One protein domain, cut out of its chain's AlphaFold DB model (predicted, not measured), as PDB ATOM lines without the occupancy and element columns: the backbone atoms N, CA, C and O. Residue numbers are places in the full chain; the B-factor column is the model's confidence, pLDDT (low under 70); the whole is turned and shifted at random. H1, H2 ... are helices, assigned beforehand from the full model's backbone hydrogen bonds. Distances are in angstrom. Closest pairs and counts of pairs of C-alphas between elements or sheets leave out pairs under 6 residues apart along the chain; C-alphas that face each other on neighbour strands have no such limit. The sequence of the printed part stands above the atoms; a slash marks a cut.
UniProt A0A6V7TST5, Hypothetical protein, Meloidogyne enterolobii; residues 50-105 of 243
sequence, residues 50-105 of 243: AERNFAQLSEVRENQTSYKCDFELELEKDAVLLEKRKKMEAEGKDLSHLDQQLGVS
ATOM      1  N   ALA A  50     132.746 108.779  79.641       97.12
ATOM      2  CA  ALA A  50     133.133 109.882  78.769       97.12
ATOM      3  C   ALA A  50     132.327 111.161  79.055       97.12
ATOM      4  O   ALA A  50     132.906 112.243  79.125       97.12
ATOM      5  N   GLU A  51     131.012 111.038  79.269       97.31
ATOM      6  CA  GLU A  51     130.148 112.168  79.634       97.31
ATOM      7  C   GLU A  51     130.519 112.746  81.002       97.31
ATOM      8  O   GLU A  51     130.562 113.963  81.144       97.31
ATOM      9  N   ARG A  52     130.862 111.901  81.987       96.88
ATOM     10  CA  ARG A  52     131.337 112.366  83.304       96.88
ATOM     11  C   ARG A  52     132.643 113.142  83.196       96.88
ATOM     12  O   ARG A  52     132.743 114.228  83.758       96.88
ATOM     13  N   ASN A  53     133.615 112.624  82.446       97.69
ATOM     14  CA  ASN A  53     134.889 113.314  82.234       97.69
ATOM     15  C   ASN A  53     134.672 114.660  81.532       97.69
ATOM     16  O   ASN A  53     135.268 115.668  81.903       97.69
ATOM     17  N   PHE A  54     133.789 114.694  80.533       98.12
ATOM     18  CA  PHE A  54     133.445 115.929  79.840       98.12
ATOM     19  C   PHE A  54     132.719 116.928  80.752       98.12
ATOM     20  O   PHE A  54     133.024 118.120  80.700       98.12
ATOM     21  N   ALA A  55     131.804 116.462  81.605       97.38
ATOM     22  CA  ALA A  55     131.110 117.299  82.580       97.38
ATOM     23  C   ALA A  55     132.095 117.936  83.571       97.38
ATOM     24  O   ALA A  55     132.067 119.148  83.751       97.38
ATOM     25  N   GLN A  56     133.035 117.156  84.114       97.50
ATOM     26  CA  GLN A  56     134.086 117.659  85.009       97.50
ATOM     27  C   GLN A  56     134.984 118.696  84.324       97.50
ATOM     28  O   GLN A  56     135.277 119.747  84.888       97.50
ATOM     29  N   LEU A  57     135.410 118.434  83.086       97.88
ATOM     30  CA  LEU A  57     136.209 119.398  82.322       97.88
ATOM     31  C   LEU A  57     135.426 120.681  82.015       97.88
ATOM     32  O   LEU A  57     136.008 121.766  82.011       97.88
ATOM     33  N   SER A  58     134.124 120.559  81.753       97.81
ATOM     34  CA  SER A  58     133.242 121.702  81.508       97.81
ATOM     35  C   SER A  58     133.066 122.543  82.769       97.81
ATOM     36  O   SER A  58     133.196 123.757  82.686       97.81
ATOM     37  N   GLU A  59     132.890 121.910  83.930       97.19
ATOM     38  CA  GLU A  59     132.811 122.576  85.235       97.19
ATOM     39  C   GLU A  59     134.110 123.319  85.579       97.19
ATOM     40  O   GLU A  59     134.085 124.485  85.967       97.19
ATOM     41  N   VAL A  60     135.274 122.691  85.365       97.69
ATOM     42  CA  VAL A  60     136.576 123.352  85.574       97.69
ATOM     43  C   VAL A  60     136.719 124.572  84.666       97.69
ATOM     44  O   VAL A  60     137.176 125.623  85.112       97.69
ATOM     45  N   ARG A  61     136.323 124.452  83.395       97.81
ATOM     46  CA  ARG A  61     136.362 125.572  82.451       97.81
ATOM     47  C   ARG A  61     135.407 126.687  82.865       97.81
ATOM     48  O   ARG A  61     135.790 127.853  82.795       97.81
ATOM     49  N   GLU A  62     134.192 126.341  83.268       97.38
ATOM     50  CA  GLU A  62     133.192 127.299  83.729       97.38
ATOM     51  C   GLU A  62     133.723 128.074  84.934       97.38
ATOM     52  O   GLU A  62     133.801 129.293  84.862       97.38
ATOM     53  N   ASN A  63     134.250 127.391  85.952       95.62
ATOM     54  CA  ASN A  63     134.825 128.026  87.142       95.62
ATOM     55  C   ASN A  63     136.042 128.920  86.852       95.62
ATOM     56  O   ASN A  63     136.280 129.893  87.560       95.62
ATOM     57  N   GLN A  64     136.846 128.600  85.834       95.94
ATOM     58  CA  GLN A  64     138.000 129.427  85.452       95.94
ATOM     59  C   GLN A  64     137.608 130.683  84.672       95.94
ATOM     60  O   GLN A  64     138.354 131.662  84.666       95.94
ATOM     61  N   THR A  65     136.488 130.624  83.951       96.31
ATOM     62  CA  THR A  65     136.048 131.691  83.043       96.31
ATOM     63  C   THR A  65     134.914 132.531  83.619       96.31
ATOM     64  O   THR A  65     134.647 133.618  83.104       96.31
ATOM     65  N   SER A  66     134.264 132.061  84.682       96.62
ATOM     66  CA  SER A  66     133.208 132.773  85.382       96.62
ATOM     67  C   SER A  66     133.767 133.845  86.320       96.62
ATOM     68  O   SER A  66     134.908 133.804  86.785       96.62
ATOM     69  N   TYR A  67     132.936 134.850  86.588       95.56
ATOM     70  CA  TYR A  67     133.194 135.809  87.654       95.56
ATOM     71  C   TYR A  67     132.765 135.222  88.996       95.56
ATOM     72  O   TYR A  67     131.835 134.417  89.056       95.56
ATOM     73  N   LYS A  68     133.401 135.691  90.076       94.81
ATOM     74  CA  LYS A  68     132.994 135.331  91.435       94.81
ATOM     75  C   LYS A  68     131.548 135.742  91.684       94.81
ATOM     76  O   LYS A  68     131.170 136.880  91.397       94.81
ATOM     77  N   CYS A  69     130.764 134.835  92.249       94.69
ATOM     78  CA  CYS A  69     129.395 135.128  92.649       94.69
ATOM     79  C   CYS A  69     129.352 135.917  93.968       94.69
ATOM     80  O   CYS A  69     130.319 135.938  94.735       94.69
ATOM     81  N   ASP A  70     128.207 136.531  94.273       95.06
ATOM     82  CA  ASP A  70     128.031 137.329  95.496       95.06
ATOM     83  C   ASP A  70     128.354 136.532  96.768       95.06
ATOM     84  O   ASP A  70     128.984 137.054  97.686       95.06
ATOM     85  N   PHE A  71     128.005 135.242  96.794       93.44
ATOM     86  CA  PHE A  71     128.292 134.357  97.922       93.44
ATOM     87  C   PHE A  71     129.799 134.130  98.134       93.44
ATOM     88  O   PHE A  71     130.269 134.102  99.272       93.44
ATOM     89  N   GLU A  72     130.580 133.996  97.061       93.00
ATOM     90  CA  GLU A  72     132.041 133.874  97.152       93.00
ATOM     91  C   GLU A  72     132.677 135.181  97.627       93.00
ATOM     92  O   GLU A  72     133.567 135.162  98.477       93.00
ATOM     93  N   LEU A  73     132.181 136.319  97.134       93.94
ATOM     94  CA  LEU A  73     132.631 137.637  97.577       93.94
ATOM     95  C   LEU A  73     132.309 137.883  99.059       93.94
ATOM     96  O   LEU A  73     133.126 138.467  99.771       93.94
ATOM     97  N   GLU A  74     131.142 137.450  99.543       91.75
ATOM     98  CA  GLU A  74     130.797 137.475 100.973       91.75
ATOM     99  C   GLU A  74     131.742 136.595 101.794       91.75
ATOM    100  O   GLU A  74     132.219 137.016 102.844       91.75
ATOM    101  N   LEU A  75     132.070 135.397 101.310       92.31
ATOM    102  CA  LEU A  75     132.951 134.471 102.017       92.31
ATOM    103  C   LEU A  75     134.381 135.018 102.172       92.31
ATOM    104  O   LEU A  75     134.993 134.857 103.228       92.31
ATOM    105  N   GLU A  76     134.899 135.710 101.155       92.50
ATOM    106  CA  GLU A  76     136.197 136.393 101.234       92.50
ATOM    107  C   GLU A  76     136.172 137.559 102.228       92.50
ATOM    108  O   GLU A  76     137.111 137.730 103.012       92.50
ATOM    109  N   LYS A  77     135.084 138.339 102.246       91.62
ATOM    110  CA  LYS A  77     134.896 139.425 103.219       91.62
ATOM    111  C   LYS A  77     134.844 138.885 104.649       91.62
ATOM    112  O   LYS A  77     135.558 139.405 105.507       91.62
ATOM    113  N   ASP A  78     134.075 137.824 104.889       90.75
ATOM    114  CA  ASP A  78     133.970 137.158 106.193       90.75
ATOM    115  C   ASP A  78     135.338 136.669 106.689       90.75
ATOM    116  O   ASP A  78     135.690 136.879 107.852       90.75
ATOM    117  N   ALA A  79     136.143 136.063 105.809       90.12
ATOM    118  CA  ALA A  79     137.484 135.590 106.149       90.12
ATOM    119  C   ALA A  79     138.408 136.740 106.587       90.12
ATOM    120  O   ALA A  79     139.069 136.652 107.625       90.12
ATOM    121  N   VAL A  80     138.400 137.855 105.847       91.69
ATOM    122  CA  VAL A  80     139.187 139.050 106.189       91.69
ATOM    123  C   VAL A  80     138.739 139.652 107.524       91.69
ATOM    124  O   VAL A  80     139.576 140.074 108.327       91.69
ATOM    125  N   LEU A  81     137.431 139.701 107.789       88.00
ATOM    126  CA  LEU A  81     136.904 140.210 109.057       88.00
ATOM    127  C   LEU A  81     137.280 139.298 110.237       88.00
ATOM    128  O   LEU A  81     137.676 139.803 111.290       88.00
ATOM    129  N   LEU A  82     137.254 137.974 110.057       87.19
ATOM    130  CA  LEU A  82     137.687 137.003 111.069       87.19
ATOM    131  C   LEU A  82     139.177 137.134 111.412       87.19
ATOM    132  O   LEU A  82     139.547 137.061 112.584       87.19
ATOM    133  N   GLU A  83     140.042 137.354 110.423       89.44
ATOM    134  CA  GLU A  83     141.466 137.600 110.679       89.44
ATOM    135  C   GLU A  83     141.702 138.906 111.441       89.44
ATOM    136  O   GLU A  83     142.517 138.947 112.368       89.44
ATOM    137  N   LYS A  84     140.977 139.972 111.084       88.62
ATOM    138  CA  LYS A  84     141.033 141.251 111.805       88.62
ATOM    139  C   LYS A  84     140.583 141.093 113.253       88.62
ATOM    140  O   LYS A  84     141.248 141.621 114.141       88.62
ATOM    141  N   ARG A  85     139.515 140.328 113.497       85.31
ATOM    142  CA  ARG A  85     139.026 140.018 114.847       85.31
ATOM    143  C   ARG A  85     140.108 139.355 115.698       85.31
ATOM    144  O   ARG A  85     140.415 139.860 116.768       85.31
ATOM    145  N   LYS A  86     140.752 138.301 115.182       87.81
ATOM    146  CA  LYS A  86     141.831 137.586 115.892       87.81
ATOM    147  C   LYS A  86     143.016 138.491 116.246       87.81
ATOM    148  O   LYS A  86     143.582 138.368 117.326       87.81
ATOM    149  N   LYS A  87     143.394 139.407 115.347       88.75
ATOM    150  CA  LYS A  87     144.474 140.380 115.598       88.75
ATOM    151  C   LYS A  87     144.092 141.386 116.687       88.75
ATOM    152  O   LYS A  87     144.874 141.616 117.598       88.75
ATOM    153  N   MET A  88     142.883 141.940 116.621       82.69
ATOM    154  CA  MET A  88     142.387 142.910 117.608       82.69
ATOM    155  C   MET A  88     142.205 142.288 118.998       82.69
ATOM    156  O   MET A  88     142.489 142.942 119.998       82.69
ATOM    157  N   GLU A  89     141.795 141.019 119.054       83.44
ATOM    158  CA  GLU A  89     141.700 140.238 120.290       83.44
ATOM    159  C   GLU A  89     143.085 140.004 120.918       83.44
ATOM    160  O   GLU A  89     143.256 140.205 122.117       83.44
ATOM    161  N   ALA A  90     144.103 139.688 120.107       85.56
ATOM    162  CA  ALA A  90     145.488 139.577 120.573       85.56
ATOM    163  C   ALA A  90     146.070 140.919 121.065       85.56
ATOM    164  O   ALA A  90     146.918 140.940 121.954       85.56
ATOM    165  N   GLU A  91     145.607 142.036 120.503       85.31
ATOM    166  CA  GLU A  91     145.984 143.396 120.905       85.31
ATOM    167  C   GLU A  91     145.147 143.944 122.080       85.31
ATOM    168  O   GLU A  91     145.400 145.061 122.533       85.31
ATOM    169  N   GLY A  92     144.158 143.190 122.580       77.94
ATOM    170  CA  GLY A  92     143.302 143.586 123.705       77.94
ATOM    171  C   GLY A  92     142.377 144.778 123.422       77.94
ATOM    172  O   GLY A  92     141.986 145.484 124.351       77.94
ATOM    173  N   LYS A  93     142.058 145.043 122.149       77.12
ATOM    174  CA  LYS A  93     141.199 146.162 121.720       77.12
ATOM    175  C   LYS A  93     139.722 145.764 121.689       77.12
ATOM    176  O   LYS A  93     139.387 144.592 121.549       77.12
ATOM    177  N   ASP A  94     138.841 146.759 121.782       73.38
ATOM    178  CA  ASP A  94     137.391 146.551 121.749       73.38
ATOM    179  C   ASP A  94     136.913 146.021 120.377       73.38
ATOM    180  O   ASP A  94     137.294 146.538 119.322       73.38
ATOM    181  N   LEU A  95     136.091 144.968 120.401       73.88
ATOM    182  CA  LEU A  95     135.656 144.176 119.239       73.88
ATOM    183  C   LEU A  95     134.236 144.530 118.759       73.88
ATOM    184  O   LEU A  95     133.795 144.027 117.724       73.88
ATOM    185  N   SER A  96     133.526 145.407 119.477       71.56
ATOM    186  CA  SER A  96     132.094 145.686 119.274       71.56
ATOM    187  C   SER A  96     131.717 146.106 117.843       71.56
ATOM    188  O   SER A  96     130.673 145.703 117.329       71.56
ATOM    189  N   HIS A  97     132.584 146.857 117.157       71.12
ATOM    190  CA  HIS A  97     132.356 147.308 115.779       71.12
ATOM    191  C   HIS A  97     132.505 146.182 114.734       71.12
ATOM    192  O   HIS A  97     131.846 146.206 113.695       71.12
ATOM    193  N   LEU A  98     133.369 145.190 114.982       66.19
ATOM    194  CA  LEU A  98     133.573 144.046 114.080       66.19
ATOM    195  C   LEU A  98     132.425 143.036 114.190       66.19
ATOM    196  O   LEU A  98     132.001 142.481 113.178       66.19
ATOM    197  N   ASP A  99     131.885 142.852 115.395       67.56
ATOM    198  CA  ASP A  99     130.803 141.898 115.654       67.56
ATOM    199  C   ASP A  99     129.451 142.340 115.062       67.56
ATOM    200  O   ASP A  99     128.642 141.491 114.709       67.56
ATOM    201  N   GLN A 100     129.208 143.642 114.857       67.75
ATOM    202  CA  GLN A 100     128.015 144.114 114.128       67.75
ATOM    203  C   GLN A 100     128.087 143.854 112.615       67.75
ATOM    204  O   GLN A 100     127.055 143.740 111.956       67.75
ATOM    205  N   GLN A 101     129.299 143.780 112.055       68.19
ATOM    206  CA  GLN A 101     129.518 143.494 110.634       68.19
ATOM    207  C   GLN A 101     129.546 141.986 110.350       68.19
ATOM    208  O   GLN A 101     129.127 141.564 109.271       68.19
ATOM    209  N   LEU A 102     129.984 141.172 111.318       67.81
ATOM    210  CA  LEU A 102     129.801 139.720 111.313       67.81
ATOM    211  C   LEU A 102     128.337 139.380 111.646       67.81
ATOM    212  O   LEU A 102     127.987 139.071 112.780       67.81
ATOM    213  N   GLY A 103     127.463 139.433 110.643       69.81
ATOM    214  CA  GLY A 103     126.128 138.837 110.736       69.81
ATOM    215  C   GLY A 103     126.180 137.300 110.754       69.81
ATOM    216  O   GLY A 103     127.101 136.679 111.285       69.81
ATOM    217  N   VAL A 104     125.195 136.647 110.130       75.31
ATOM    218  CA  VAL A 104     125.256 135.192 109.900       75.31
ATOM    219  C   VAL A 104     126.382 134.899 108.912       75.31
ATOM    220  O   VAL A 104     126.304 135.319 107.755       75.31
ATOM    221  N   SER A 105     127.406 134.165 109.351       83.19
ATOM    222  CA  SER A 105     128.555 133.855 108.498       83.19
ATOM    223  C   SER A 105     128.127 133.028 107.286       83.19
ATOM    224  O   SER A 105     127.329 132.093 107.397       83.19
TER     225      SER A 105
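What this domain is: This is residues 50 to 105 of the 243 residues of the protein "Hypothetical protein" of Meloidogyne enterolobii (UniProt A0A6V7TST5). One long helix, H2, makes most of the body, with the chain folding back after it and short H3 running beside H2's later part; residues 50 to 73, which are H1, the tight link after it and residues 70 to 73 of H2, stick out as a free arm, and this arm makes much of the length. The printed part has 56 residues with three named helices, H1, H2, H3 in chain order, and no named strand: all helix. It is extended, with a radius of gyration of the C-alphas of 18.1 A and spans of 57 by 19 by 17 A.

How they stand to each other: H2, residues 70 to 90, and H3, residues 96 to 101, are close but not clearly touching; their closest C-alphas, of Arg 85 and Leu 98, are 6.8 A apart. They run opposite ways at a shallow tilt of 11 degrees. H1, residues 50 to 65, is apart from both. In H1 and H2 every O i to N i+4 pair is within hydrogen-bond range; in H3 0 of 2 are, and 1 of 3 O i to N i+3 pairs.

Where its parts are: H2 measures 30.6 A, from C-alpha 70 at (128.031, 137.329, 95.496). H1 measures 22.4 A, from C-alpha 50 at (133.133, 109.882, 78.769). H3 measures 9.3 A.

The domain as a whole: The C-alphas farthest apart, of Ala 50 and Gly 92, are 57.1 A apart. Both links are tight, and the printed part has no cut. Residues 98 to 103 have pLDDT under 70.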